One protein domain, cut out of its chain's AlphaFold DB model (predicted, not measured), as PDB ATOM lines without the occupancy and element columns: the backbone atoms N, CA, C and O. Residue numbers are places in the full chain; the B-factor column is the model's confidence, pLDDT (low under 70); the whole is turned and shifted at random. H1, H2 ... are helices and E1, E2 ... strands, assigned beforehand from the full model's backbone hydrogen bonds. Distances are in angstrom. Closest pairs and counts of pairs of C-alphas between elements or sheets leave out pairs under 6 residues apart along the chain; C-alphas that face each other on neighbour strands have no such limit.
ATOM      1  N   CYS A  69     189.949 218.301 199.805       95.56
ATOM      2  CA  CYS A  69     188.537 217.938 199.857       95.56
ATOM      3  C   CYS A  69     187.659 219.135 199.488       95.56
ATOM      4  O   CYS A  69     187.723 220.164 200.155       95.56
ATOM      5  N   HIS A  70     186.761 218.961 198.523       95.12
ATOM      6  CA  HIS A  70     185.800 219.982 198.115       95.12
ATOM      7  C   HIS A  70     184.908 220.459 199.275       95.12
ATOM      8  O   HIS A  70     184.619 221.643 199.404       95.12
ATOM      9  N   SER A  71     184.487 219.538 200.148       93.50
ATOM     10  CA  SER A  71     183.522 219.834 201.214       93.50
ATOM     11  C   SER A  71     184.143 220.482 202.457       93.50
ATOM     12  O   SER A  71     183.492 221.304 203.095       93.50
ATOM     13  N   CYS A  72     185.372 220.114 202.835       92.62
ATOM     14  CA  CYS A  72     185.983 220.574 204.091       92.62
ATOM     15  C   CYS A  72     187.363 221.221 203.941       92.62
ATOM     16  O   CYS A  72     187.990 221.522 204.954       92.62
ATOM     17  N   ALA A  73     187.870 221.372 202.714       94.88
ATOM     18  CA  ALA A  73     189.204 221.892 202.388       94.88
ATOM     19  C   ALA A  73     190.391 221.139 203.041       94.88
ATOM     20  O   ALA A  73     191.551 221.525 202.890       94.88
ATOM     21  N   LYS A  74     190.145 220.026 203.755       93.31
ATOM     22  CA  LYS A  74     191.205 219.192 204.343       93.31
ATOM     23  C   LYS A  74     192.055 218.600 203.223       93.31
ATOM     24  O   LYS A  74     191.532 217.981 202.295       93.31
ATOM     25  N   LYS A  75     193.372 218.752 203.354       93.88
ATOM     26  CA  LYS A  75     194.359 218.154 202.454       93.88
ATOM     27  C   LYS A  75     194.736 216.756 202.938       93.88
ATOM     28  O   LYS A  75     195.124 216.587 204.092       93.88
ATOM     29  N   ALA A  76     194.613 215.757 202.071       91.50
ATOM     30  CA  ALA A  76     194.897 214.360 202.397       91.50
ATOM     31  C   ALA A  76     195.417 213.600 201.163       91.50
ATOM     32  O   ALA A  76     195.107 213.999 200.042       91.50
ATOM     33  N   PRO A  77     196.211 212.527 201.321       92.12
ATOM     34  CA  PRO A  77     196.638 211.709 200.184       92.12
ATOM     35  C   PRO A  77     195.432 211.048 199.500       92.12
ATOM     36  O   PRO A  77     194.380 210.883 200.121       92.12
ATOM     37  N   LEU A  78     195.569 210.662 198.225       91.81
ATOM     38  CA  LEU A  78     194.445 210.159 197.424       91.81
ATOM     39  C   LEU A  78     193.783 208.915 198.044       91.81
ATOM     40  O   LEU A  78     192.570 208.763 197.944       91.81
ATOM     41  N   CYS A  79     194.531 208.078 198.773       90.19
ATOM     42  CA  CYS A  79     193.967 206.930 199.489       90.19
ATOM     43  C   CYS A  79     192.933 207.292 200.571       90.19
ATOM     44  O   CYS A  79     192.156 206.432 200.967       90.19
ATOM     45  N   MET A  80     192.888 208.549 201.030       91.81
ATOM     46  CA  MET A  80     191.879 209.065 201.972       91.81
ATOM     47  C   MET A  80     190.598 209.558 201.279       91.81
ATOM     48  O   MET A  80     189.743 210.183 201.908       91.81
ATOM     49  N   PHE A  81     190.463 209.289 199.985       91.56
ATOM     50  CA  PHE A  81     189.267 209.504 199.183       91.56
ATOM     51  C   PHE A  81     188.779 208.134 198.712       91.56
ATOM     52  O   PHE A  81     189.594 207.265 198.386       91.56
ATOM     53  N   LYS A  82     187.458 207.912 198.686       86.12
ATOM     54  CA  LYS A  82     186.902 206.644 198.183       86.12
ATOM     55  C   LYS A  82     187.366 206.431 196.739       86.12
ATOM     56  O   LYS A  82     187.492 207.399 196.003       86.12
ATOM     57  N   ILE A  83     187.584 205.185 196.310       85.19
ATOM     58  CA  ILE A  83     188.125 204.914 194.960       85.19
ATOM     59  C   ILE A  83     187.260 205.548 193.857       85.19
ATOM     60  O   ILE A  83     187.800 206.059 192.883       85.19
ATOM     61  N   ALA A  84     185.935 205.608 194.037       84.12
ATOM     62  CA  ALA A  84     185.036 206.308 193.115       84.12
ATOM     63  C   ALA A  84     185.421 207.790 192.906       84.12
ATOM     64  O   ALA A  84     185.406 208.277 191.781       84.12
ATOM     65  N   GLU A  85     185.870 208.474 193.963       89.12
ATOM     66  CA  GLU A  85     186.312 209.876 193.927       89.12
ATOM     67  C   GLU A  85     187.616 210.072 193.145       89.12
ATOM     68  O   GLU A  85     187.952 211.189 192.758       89.12
ATOM     69  N   TRP A  86     188.384 209.008 192.889       90.00
ATOM     70  CA  TRP A  86     189.635 209.120 192.138       90.00
ATOM     71  C   TRP A  86     189.369 209.443 190.664       90.00
ATOM     72  O   TRP A  86     190.212 210.068 190.018       90.00
ATOM     73  N   PHE A  87     188.189 209.078 190.160       87.75
ATOM     74  CA  PHE A  87     187.731 209.363 188.798       87.75
ATOM     75  C   PHE A  87     187.005 210.710 188.678       87.75
ATOM     76  O   PHE A  87     186.802 211.205 187.573       87.75
ATOM     77  N   THR A  88     186.658 211.336 189.804       87.25
ATOM     78  CA  THR A  88     186.089 212.686 189.848       87.25
ATOM     79  C   THR A  88     187.175 213.739 189.586       87.25
ATOM     80  O   THR A  88     188.332 213.568 189.994       87.25
ATOM     81  N   ASP A  89     186.798 214.856 188.946       88.19
ATOM     82  CA  ASP A  89     187.664 216.035 188.802       88.19
ATOM     83  C   ASP A  89     188.246 216.430 190.170       88.19
ATOM     84  O   ASP A  89     187.529 216.500 191.170       88.19
ATOM     85  N   LYS A  90     189.555 216.700 190.212       88.44
ATOM     86  CA  LYS A  90     190.335 216.938 191.438       88.44
ATOM     87  C   LYS A  90     189.697 217.982 192.352       88.44
ATOM     88  O   LYS A  90     189.760 217.827 193.565       88.44
ATOM     89  N   LYS A  91     189.074 219.014 191.775       88.81
ATOM     90  CA  LYS A  91     188.429 220.125 192.501       88.81
ATOM     91  C   LYS A  91     187.106 219.756 193.191       88.81
ATOM     92  O   LYS A  91     186.636 220.508 194.041       88.81
ATOM     93  N   ASN A  92     186.513 218.622 192.818       92.56
ATOM     94  CA  ASN A  92     185.199 218.165 193.274       92.56
ATOM     95  C   ASN A  92     185.283 216.944 194.205       92.56
ATOM     96  O   ASN A  92     184.253 216.437 194.635       92.56
ATOM     97  N   ARG A  93     186.490 216.455 194.512       93.62
ATOM     98  CA  ARG A  93     186.673 215.228 195.294       93.62
ATOM     99  C   ARG A  93     186.233 215.400 196.740       93.62
ATOM    100  O   ARG A  93     186.613 216.367 197.404       93.62
ATOM    101  N   ILE A  94     185.522 214.410 197.264       94.19
ATOM    102  CA  ILE A  94     185.064 214.379 198.654       94.19
ATOM    103  C   ILE A  94     185.895 213.366 199.449       94.19
ATOM    104  O   ILE A  94     186.022 212.200 199.081       94.19
ATOM    105  N   CYS A  95     186.496 213.800 200.561       93.06
ATOM    106  CA  CYS A  95     187.282 212.899 201.403       93.06
ATOM    107  C   CYS A  95     186.398 211.863 202.110       93.06
ATOM    108  O   CYS A  95     185.191 212.053 202.274       93.06
ATOM    109  N   ILE A  96     187.016 210.783 202.589       89.88
ATOM    110  CA  ILE A  96     186.308 209.669 203.227       89.88
ATOM    111  C   ILE A  96     185.464 210.096 204.438       89.88
ATOM    112  O   ILE A  96     184.362 209.584 204.602       89.88
ATOM    113  N   ASP A  97     185.924 211.065 205.237       89.06
ATOM    114  CA  ASP A  97     185.181 211.564 206.405       89.06
ATOM    115  C   ASP A  97     183.929 212.372 205.978       89.06
ATOM    116  O   ASP A  97     182.853 212.235 206.566       89.06
ATOM    117  N   CYS A  98     184.039 213.199 204.929       91.44
ATOM    118  CA  CYS A  98     182.906 213.960 204.387       91.44
ATOM    119  C   CYS A  98     181.889 213.038 203.702       91.44
ATOM    120  O   CYS A  98     180.690 213.175 203.936       91.44
ATOM    121  N   ALA A  99     182.359 212.055 202.928       91.50
ATOM    122  CA  ALA A  99     181.500 211.031 202.341       91.50
ATOM    123  C   ALA A  99     180.771 210.231 203.433       91.50
ATOM    124  O   ALA A  99     179.560 210.034 203.358       91.50
ATOM    125  N   ALA A 100     181.479 209.852 204.504       91.31
ATOM    126  CA  ALA A 100     180.876 209.167 205.642       91.31
ATOM    127  C   ALA A 100     179.817 210.012 206.363       91.31
ATOM    128  O   ALA A 100     178.835 209.464 206.854       91.31
ATOM    129  N   THR A 101     179.989 211.337 206.411       90.81
ATOM    130  CA  THR A 101     178.986 212.254 206.972       90.81
ATOM    131  C   THR A 101     177.701 212.265 206.143       90.81
ATOM    132  O   THR A 101     176.615 212.177 206.710       90.81
ATOM    133  N   LEU A 102     177.813 212.326 204.813       89.69
ATOM    134  CA  LEU A 102     176.655 212.289 203.912       89.69
ATOM    135  C   LEU A 102     175.900 210.956 204.017       89.69
ATOM    136  O   LEU A 102     174.678 210.938 204.143       89.69
ATOM    137  N   GLU A 103     176.624 209.838 204.045       91.31
ATOM    138  CA  GLU A 103     176.029 208.503 204.191       91.31
ATOM    139  C   GLU A 103     175.358 208.307 205.554       91.31
ATOM    140  O   GLU A 103     174.301 207.684 205.649       91.31
ATOM    141  N   ALA A 104     175.931 208.878 206.616       92.62
ATOM    142  CA  ALA A 104     175.360 208.816 207.956       92.62
ATOM    143  C   ALA A 104     174.017 209.551 208.063       92.62
ATOM    144  O   ALA A 104     173.125 209.072 208.761       92.62
ATOM    145  N   LEU A 105     173.851 210.669 207.348       92.00
ATOM    146  CA  LEU A 105     172.565 211.365 207.254       92.00
ATOM    147  C   LEU A 105     171.503 210.482 206.590       92.00
ATOM    148  O   LEU A 105     170.387 210.400 207.096       92.00
ATOM    149  N   GLY A 106     171.866 209.769 205.518       90.12
ATOM    150  CA  GLY A 106     170.978 208.796 204.878       90.12
ATOM    151  C   GLY A 106     170.552 207.681 205.838       90.12
ATOM    152  O   GLY A 106     169.364 207.399 205.971       90.12
ATOM    153  N   LEU A 107     171.498 207.102 206.590       90.31
ATOM    154  CA  LEU A 107     171.188 206.088 207.609       90.31
ATOM    155  C   LEU A 107     170.239 206.625 208.685       90.31
ATOM    156  O   LEU A 107     169.261 205.964 209.036       90.31
ATOM    157  N   PHE A 108     170.493 207.834 209.177       92.06
ATOM    158  CA  PHE A 108     169.643 208.467 210.178       92.06
ATOM    159  C   PHE A 108     168.210 208.672 209.659       92.06
ATOM    160  O   PHE A 108     167.251 208.328 210.346       92.06
ATOM    161  N   GLN A 109     168.053 209.124 208.411       90.69
ATOM    162  CA  GLN A 109     166.748 209.293 207.759       90.69
ATOM    163  C   GLN A 109     165.994 207.969 207.560       90.69
ATOM    164  O   GLN A 109     164.767 207.956 207.592       90.69
ATOM    165  N   THR A 110     166.707 206.847 207.411       89.81
ATOM    166  CA  THR A 110     166.098 205.504 207.354       89.81
ATOM    167  C   THR A 110     165.708 204.930 208.724       89.81
ATOM    168  O   THR A 110     165.222 203.805 208.793       89.81
ATOM    169  N   GLY A 111     165.895 205.685 209.815       88.38
ATOM    170  CA  GLY A 111     165.446 205.318 211.164       88.38
ATOM    171  C   GLY A 111     166.520 204.719 212.079       88.38
ATOM    172  O   GLY A 111     166.200 204.293 213.189       88.38
ATOM    173  N   TYR A 112     167.793 204.688 211.667       88.38
ATOM    174  CA  TYR A 112     168.874 204.248 212.557       88.38
ATOM    175  C   TYR A 112     169.118 205.267 213.678       88.38
ATOM    176  O   TYR A 112     169.237 206.468 213.440       88.38
ATOM    177  N   HIS A 113     169.260 204.781 214.912       89.06
ATOM    178  CA  HIS A 113     169.519 205.634 216.073       89.06
ATOM    179  C   HIS A 113     170.954 206.192 216.078       89.06
ATOM    180  O   HIS A 113     171.907 205.516 215.677       89.06
ATOM    181  N   SER A 114     171.141 207.407 216.604       87.94
ATOM    182  CA  SER A 114     172.446 208.087 216.652       87.94
ATOM    183  C   SER A 114     173.518 207.291 217.406       87.94
ATOM    184  O   SER A 114     174.666 207.273 216.972       87.94
ATOM    185  N   SER A 115     173.153 206.565 218.469       83.31
ATOM    186  CA  SER A 115     174.075 205.688 219.220       83.31
ATOM    187  C   SER A 115     174.607 204.503 218.402       83.31
ATOM    188  O   SER A 115     175.658 203.946 218.718       83.31
ATOM    189  N   VAL A 116     173.909 204.115 217.330       85.50
ATOM    190  CA  VAL A 116     174.368 203.089 216.383       85.50
ATOM    191  C   VAL A 116     175.249 203.714 215.306       85.50
ATOM    192  O   VAL A 116     176.265 203.126 214.925       85.50
ATOM    193  N   ILE A 117     174.864 204.902 214.832       91.00
ATOM    194  CA  ILE A 117     175.546 205.628 213.758       91.00
ATOM    195  C   ILE A 117     176.863 206.234 214.240       91.00
ATOM    196  O   ILE A 117     177.803 206.297 213.464       91.00
ATOM    197  N   ILE A 118     176.978 206.682 215.486       93.00
ATOM    198  CA  ILE A 118     178.197 207.310 216.007       93.00
ATOM    199  C   ILE A 118     178.962 206.298 216.853       93.00
ATOM    200  O   ILE A 118     178.461 205.790 217.853       93.00
ATOM    201  N   ARG A 119     180.199 206.006 216.452       90.50
ATOM    202  CA  ARG A 119     181.067 205.001 217.075       90.50
ATOM    203  C   ARG A 119     182.428 205.596 217.405       90.50
ATOM    204  O   ARG A 119     182.919 206.469 216.696       90.50
ATOM    205  N   GLN A 120     183.047 205.104 218.471       91.62
ATOM    206  CA  GLN A 120     184.392 205.508 218.865       91.62
ATOM    207  C   GLN A 120     185.426 204.551 218.268       91.62
ATOM    208  O   GLN A 120     185.267 203.335 218.327       91.62
ATOM    209  N   CYS A 121     186.486 205.091 217.670       91.06
ATOM    210  CA  CYS A 121     187.576 204.279 217.131       91.06
ATOM    211  C   CYS A 121     188.514 203.805 218.248       91.06
ATOM    212  O   CYS A 121     188.987 204.625 219.027       91.06
ATOM    213  N   SER A 122     188.870 202.520 218.295       86.56
ATOM    214  CA  SER A 122     189.792 201.994 219.320       86.56
ATOM    215  C   SER A 122     191.240 202.472 219.161       86.56
ATOM    216  O   SER A 122     191.993 202.500 220.130       86.56
ATOM    217  N   VAL A 123     191.624 202.904 217.956       88.19
ATOM    218  CA  VAL A 123     192.990 203.358 217.658       88.19
ATOM    219  C   VAL A 123     193.150 204.857 217.886       88.19
ATOM    220  O   VAL A 123     194.036 205.276 218.625       88.19
ATOM    221  N   CYS A 124     192.320 205.688 217.244       90.56
ATOM    222  CA  CYS A 124     192.445 207.144 217.376       90.56
ATOM    223  C   CYS A 124     191.566 207.744 218.472       90.56
ATOM    224  O   CYS A 124     191.772 208.901 218.815       90.56
ATOM    225  N   ARG A 125     190.614 206.980 219.030       89.44
ATOM    226  CA  ARG A 125     189.705 207.384 220.123       89.44
ATOM    227  C   ARG A 125     188.742 208.522 219.787       89.44
ATOM    228  O   ARG A 125     187.972 208.937 220.648       89.44
ATOM    229  N   HIS A 126     188.733 208.969 218.537       92.44
ATOM    230  CA  HIS A 126     187.765 209.923 218.016       92.44
ATOM    231  C   HIS A 126     186.422 209.253 217.744       92.44
ATOM    232  O   HIS A 126     186.364 208.084 217.327       92.44
ATOM    233  N   PHE A 127     185.352 210.012 217.961       94.00
ATOM    234  CA  PHE A 127     184.018 209.611 217.549       94.00
ATOM    235  C   PHE A 127     183.866 209.875 216.056       94.00
ATOM    236  O   PHE A 127     184.227 210.922 215.534       94.00
ATOM    237  N   LYS A 128     183.346 208.893 215.333       93.62
ATOM    238  CA  LYS A 128     183.121 208.985 213.897       93.62
ATOM    239  C   LYS A 128     181.793 208.352 213.544       93.62
ATOM    240  O   LYS A 128     181.273 207.509 214.275       93.62
ATOM    241  N   TYR A 129     181.257 208.728 212.393       94.06
ATOM    242  CA  TYR A 129     180.095 208.035 211.865       94.06
ATOM    243  C   TYR A 129     180.454 206.625 211.404       94.06
ATOM    244  O   TYR A 129     181.563 206.389 210.925       94.06
ATOM    245  N   LEU A 130     179.494 205.712 211.490       90.75
ATOM    246  CA  LEU A 130     179.595 204.298 211.156       90.75
ATOM    247  C   LEU A 130     180.195 204.061 209.759       90.75
ATOM    248  O   LEU A 130     181.097 203.229 209.664       90.75
ATOM    249  N   PRO A 131     179.848 204.826 208.701       90.19
ATOM    250  CA  PRO A 131     180.484 204.663 207.389       90.19
ATOM    251  C   PRO A 131     181.994 204.975 207.361       90.19
ATOM    252  O   PRO A 131     182.687 204.628 206.411       90.19
ATOM    253  N   SER A 132     182.547 205.574 208.421       90.88
ATOM    254  CA  SER A 132     183.999 205.745 208.591       90.88
ATOM    255  C   SER A 132     184.713 204.446 208.984       90.88
ATOM    256  O   SER A 132     185.941 204.432 209.064       90.88
ATOM    257  N   PHE A 133     183.965 203.379 209.273       87.62
ATOM    258  CA  PHE A 133     184.472 202.064 209.669       87.62
ATOM    259  C   PHE A 133     184.172 200.980 208.625       87.62
ATOM    260  O   PHE A 133     184.929 200.018 208.531       87.62
ATOM    261  N   ILE A 134     183.094 201.129 207.844       77.50
ATOM    262  CA  ILE A 134     182.629 200.126 206.872       77.50
ATOM    263  C   ILE A 134     182.624 200.643 205.441       77.50
ATOM    264  O   ILE A 134     182.104 201.712 205.137       77.50
ATOM    265  N   SER A 135     183.203 199.854 204.540       62.97
ATOM    266  CA  SER A 135     183.075 200.052 203.101       62.97
ATOM    267  C   SER A 135     181.881 199.206 202.699       62.97
ATOM    268  O   SER A 135     181.908 197.993 202.902       62.97
ATOM    269  N   TRP A 136     180.824 199.831 202.180       49.50
ATOM    270  CA  TRP A 136     179.488 199.244 201.966       49.50
ATOM    271  C   TRP A 136     179.440 197.978 201.067       49.50
ATOM    272  O   TRP A 136     178.371 197.483 200.744       49.50
ATOM    273  N   ARG A 137     180.567 197.386 200.650       42.44
ATOM    274  CA  ARG A 137     180.598 196.206 199.765       42.44
ATOM    275  C   ARG A 137     181.089 194.895 200.386       42.44
ATOM    276  O   ARG A 137     181.103 193.894 199.679       42.44
ATOM    277  N   LYS A 138     181.488 194.846 201.663       46.66
ATOM    278  CA  LYS A 138     181.943 193.592 202.304       46.66
ATOM    279  C   LYS A 138     181.626 193.585 203.796       46.66
ATOM    280  O   LYS A 138     182.465 193.976 204.594       46.66
ATOM    281  N   HIS A 139     180.436 193.131 204.178       45.31
ATOM    282  CA  HIS A 139     180.190 192.755 205.569       45.31
ATOM    283  C   HIS A 139     180.163 191.228 205.662       45.31
ATOM    284  O   HIS A 139     179.327 190.584 205.034       45.31
ATOM    285  N   GLN A 140     181.056 190.649 206.469       42.34
ATOM    286  CA  GLN A 140     180.748 189.391 207.145       42.34
ATOM    287  C   GLN A 140     180.123 189.752 208.495       42.34
ATOM    288  O   GLN A 140     180.729 190.549 209.207       42.34
ATOM    289  N   PRO A 141     178.930 189.252 208.863       39.00
ATOM    290  CA  PRO A 141     178.166 189.655 210.060       39.00
ATOM    291  C   PRO A 141     178.900 189.635 211.418       39.00
ATOM    292  O   PRO A 141     178.321 190.033 212.423       39.00
ATOM    293  N   HIS A 142     180.151 189.171 211.472       40.31
ATOM    294  CA  HIS A 142     180.909 188.910 212.694       40.31
ATOM    295  C   HIS A 142     182.211 189.718 212.843       40.31
ATOM    296  O   HIS A 142     182.916 189.529 213.834       40.31
ATOM    297  N   GLU A 143     182.563 190.617 211.914       48.31
ATOM    298  CA  GLU A 143     183.734 191.485 212.116       48.31
ATOM    299  C   GLU A 143     183.419 192.613 213.107       48.31
ATOM    300  O   GLU A 143     182.592 193.489 212.859       48.31
ATOM    301  N   THR A 144     184.103 192.604 214.255       57.81
ATOM    302  CA  THR A 144     184.092 193.732 215.190       57.81
ATOM    303  C   THR A 144     184.869 194.889 214.568       57.81
ATOM    304  O   THR A 144     186.091 194.852 214.431       57.81
ATOM    305  N   LEU A 145     184.144 195.931 214.172       66.25
ATOM    306  CA  LEU A 145     184.693 197.134 213.551       66.25
ATOM    307  C   LEU A 145     185.416 197.992 214.596       66.25
ATOM    308  O   LEU A 145     184.845 198.922 215.160       66.25
ATOM    309  N   LYS A 146     186.673 197.652 214.890       73.12
ATOM    310  CA  LYS A 146     187.460 198.317 215.944       73.12
ATOM    311  C   LYS A 146     188.188 199.577 215.472       73.12
ATOM    312  O   LYS A 146     188.390 200.502 216.263       73.12
ATOM    313  N   ASP A 147     188.552 199.635 214.192       86.81
ATOM    314  CA  ASP A 147     189.460 200.647 213.649       86.81
ATOM    315  C   ASP A 147     188.774 201.399 212.508       86.81
ATOM    316  O   ASP A 147     188.298 200.780 211.559       86.81
ATOM    317  N   CYS A 148     188.754 202.732 212.548       90.56
ATOM    318  CA  CYS A 148     188.235 203.519 211.429       90.56
ATOM    319  C   CYS A 148     189.182 203.469 210.217       90.56
ATOM    320  O   CYS A 148     190.393 203.275 210.370       90.56
ATOM    321  N   PHE A 149     188.660 203.706 209.011       88.44
ATOM    322  CA  PHE A 149     189.450 203.666 207.777       88.44
ATOM    323  C   PHE A 149     190.637 204.609 207.785       88.44
ATOM    324  O   PHE A 149     191.700 204.240 207.304       88.44
ATOM    325  N   GLU A 150     190.494 205.803 208.358       89.50
ATOM    326  CA  GLU A 150     191.623 206.728 208.461       89.50
ATOM    327  C   GLU A 150     192.788 206.095 209.240       89.50
ATOM    328  O   GLU A 150     193.938 206.211 208.824       89.50
ATOM    329  N   CYS A 151     192.510 205.380 210.334       91.19
ATOM    330  CA  CYS A 151     193.539 204.668 211.093       91.19
ATOM    331  C   CYS A 151     194.134 203.501 210.304       91.19
ATOM    332  O   CYS A 151     195.352 203.330 210.309       91.19
ATOM    333  N   GLN A 152     193.295 202.718 209.622       88.56
ATOM    334  CA  GLN A 152     193.753 201.607 208.786       88.56
ATOM    335  C   GLN A 152     194.689 202.114 207.678       88.56
ATOM    336  O   GLN A 152     195.847 201.711 207.617       88.56
ATOM    337  N   LEU A 153     194.245 203.111 206.915       88.06
ATOM    338  CA  LEU A 153     195.003 203.714 205.821       88.06
ATOM    339  C   LEU A 153     196.288 204.396 206.298       88.06
ATOM    340  O   LEU A 153     197.310 204.315 205.625       88.06
ATOM    341  N   ARG A 154     196.285 205.048 207.469       88.88
ATOM    342  CA  ARG A 154     197.518 205.604 208.053       88.88
ATOM    343  C   ARG A 154     198.544 204.513 208.360       88.88
ATOM    344  O   ARG A 154     199.727 204.729 208.105       88.88
ATOM    345  N   ARG A 155     198.120 203.352 208.876       88.94
ATOM    346  CA  ARG A 155     199.028 202.208 209.080       88.94
ATOM    347  C   ARG A 155     199.563 201.687 207.750       88.94
ATOM    348  O   ARG A 155     200.770 201.480 207.643       88.94
ATOM    349  N   ASP A 156     198.703 201.567 206.744       85.81
ATOM    350  CA  ASP A 156     199.095 201.114 205.407       85.81
ATOM    351  C   ASP A 156     200.108 202.067 204.763       85.81
ATOM    352  O   ASP A 156     201.119 201.612 204.233       85.81
ATOM    353  N   ILE A 157     199.909 203.387 204.889       87.38
ATOM    354  CA  ILE A 157     200.872 204.410 204.447       87.38
ATOM    355  C   ILE A 157     202.229 204.200 205.128       87.38
ATOM    356  O   ILE A 157     203.262 204.173 204.461       87.38
ATOM    357  N   VAL A 158     202.249 204.053 206.458       88.69
ATOM    358  CA  VAL A 158     203.498 203.859 207.216       88.69
ATOM    359  C   VAL A 158     204.199 202.567 206.794       88.69
ATOM    360  O   VAL A 158     205.416 202.562 206.597       88.69
ATOM    361  N   GLN A 159     203.449 201.477 206.619       87.94
ATOM    362  CA  GLN A 159     203.993 200.196 206.180       87.94
ATOM    363  C   GLN A 159     204.527 200.268 204.746       87.94
ATOM    364  O   GLN A 159     205.610 199.750 204.472       87.94
ATOM    365  N   TYR A 160     203.803 200.923 203.839       85.00
ATOM    366  CA  TYR A 160     204.234 201.133 202.461       85.00
ATOM    367  C   TYR A 160     205.535 201.938 202.410       85.00
ATOM    368  O   TYR A 160     206.503 201.493 201.796       85.00
ATOM    369  N   LYS A 161     205.611 203.060 203.136       85.50
ATOM    370  CA  LYS A 161     206.824 203.889 203.215       85.50
ATOM    371  C   LYS A 161     208.020 203.120 203.764       85.50
ATOM    372  O   LYS A 161     209.121 203.259 203.236       85.50
ATOM    373  N   ARG A 162     207.805 202.270 204.774       88.69
ATOM    374  CA  ARG A 162     208.842 201.362 205.282       88.69
ATOM    375  C   ARG A 162     209.342 200.430 204.174       88.69
ATOM    376  O   ARG A 162     210.530 200.431 203.899       88.69
ATOM    377  N   LYS A 163     208.444 199.732 203.471       86.44
ATOM    378  CA  LYS A 163     208.813 198.830 202.362       86.44
ATOM    379  C   LYS A 163     209.555 199.544 201.229       86.44
ATOM    380  O   LYS A 163     210.462 198.975 200.637       86.44
ATOM    381  N   VAL A 164     209.155 200.769 200.883       83.50
ATOM    382  CA  VAL A 164     209.847 201.569 199.858       83.50
ATOM    383  C   VAL A 164     211.266 201.908 200.307       83.50
ATOM    384  O   VAL A 164     212.196 201.731 199.524       83.50
ATOM    385  N   ARG A 165     211.442 202.344 201.559       85.88
ATOM    386  CA  ARG A 165     212.763 202.637 202.124       85.88
ATOM    387  C   ARG A 165     213.646 201.393 202.173       85.88
ATOM    388  O   ARG A 165     214.771 201.459 201.704       85.88
ATOM    389  N   ASP A 166     213.128 200.276 202.673       88.00
ATOM    390  CA  ASP A 166     213.897 199.036 202.796       88.00
ATOM    391  C   ASP A 166     214.364 198.554 201.398       88.00
ATOM    392  O   ASP A 166     215.537 198.246 201.210       88.00
ATOM    393  N   ARG A 167     213.502 198.640 200.365       84.00
ATOM    394  CA  ARG A 167     213.895 198.377 198.959       84.00
ATOM    395  C   ARG A 167     214.970 199.334 198.441       84.00
ATOM    396  O   ARG A 167     215.810 198.942 197.634       84.00
ATOM    397  N   TYR A 168     214.902 200.606 198.820       82.38
ATOM    398  CA  TYR A 168     215.895 201.600 198.418       82.38
ATOM    399  C   TYR A 168     217.255 201.324 199.075       82.38
ATOM    400  O   TYR A 168     218.278 201.378 198.398       82.38
ATOM    401  N   GLU A 169     217.266 200.966 200.358       85.50
ATOM    402  CA  GLU A 169     218.472 200.567 201.093       85.50
ATOM    403  C   GLU A 169     219.096 199.289 200.513       85.50
ATOM    404  O   GLU A 169     220.305 199.258 200.290       85.50
ATOM    405  N   GLU A 170     218.291 198.274 200.180       85.94
ATOM    406  CA  GLU A 170     218.761 197.067 199.484       85.94
ATOM    407  C   GLU A 170     219.413 197.400 198.134       85.94
ATOM    408  O   GLU A 170     220.481 196.880 197.814       85.94
TER     409      GLU A 170
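Overview. This is residues 69 to 170 of the 566 residues of an uncharacterized protein of Pocillopora damicornis (UniProt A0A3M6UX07). A small hairpin of two short strands, E2 and E3, packs through E3 on the helix H2, and the long helix H4 runs out of the body as an arm, with its residues 158 to 170 sticking out. A loop-rich part with the short E1 and H1, residues 69 to 95, lies at the end where H2 begins, and H2 and H4 run toward opposite ends of the longest axis. The printed part has 102 residues, with four named helices and three named strands in the order E1 H1 H2 H3 E2 E3 H4; the sheet E2 - E3 is antiparallel, and the class is mostly helix. The whole is only just loose, close to compact, with a radius of gyration of the C-alphas of 15.5 A, and it is elongated, spanning 55 by 35 by 24 A.

Along the chain. Strand E2 is residues 118 to 120, and E3 is residues 127 to 129. H2, residues 96 to 109, is 20.1 A from first to last C-alpha and begins at C-alpha 96 at (186.308, 209.669, 203.227). H3 is residues 114 to 117. H4, residues 149 to 170, is 31.2 A long and ends at C-alpha 170 at (218.761, 197.067, 199.484). E1, residues 75 to 77, begins at C-alpha 75 at (194.359, 218.154, 202.454), and H1 is residues 83 to 86.

Arrangement. E2 and E3 form a hairpin, antiparallel at 139 degrees, with N 119 and O 128 2.9 A apart and N 128 and O 119 2.8 A apart, both within hydrogen-bond range. The closest C-alphas of H2 and E3 are those of Ala 104 and Tyr 129, 6.2 A apart. H2 touches H3 with residues 104 to 108 alone; their closest C-alphas are those of Ala 104 and Ile 117, 6.6 A apart. H2 and H4 are only just apart, the closest C-alphas being 8.0 A from each other. E1 pairs with no named strand, and H1 touches no helix. Every O i to N i+4 pair is within hydrogen-bond range in H2 and H4; H1 and H3 are too short for such a pair, and each has its one O i to N i+3 pair within range.

Size, cuts and confidence. The C-alphas of Gly 111 and Glu 170, the two farthest apart, are 55.2 A from each other. Without the residues that stand free, 136 to 144 and 158 to 170, the body spans 34 by 29 by 19 A. The printed part has no cut, and the link from E3 to H4, 19 residues, is long. The mean pLDDT of the printed part is 85.0, and residues 135 to 145 are under 70.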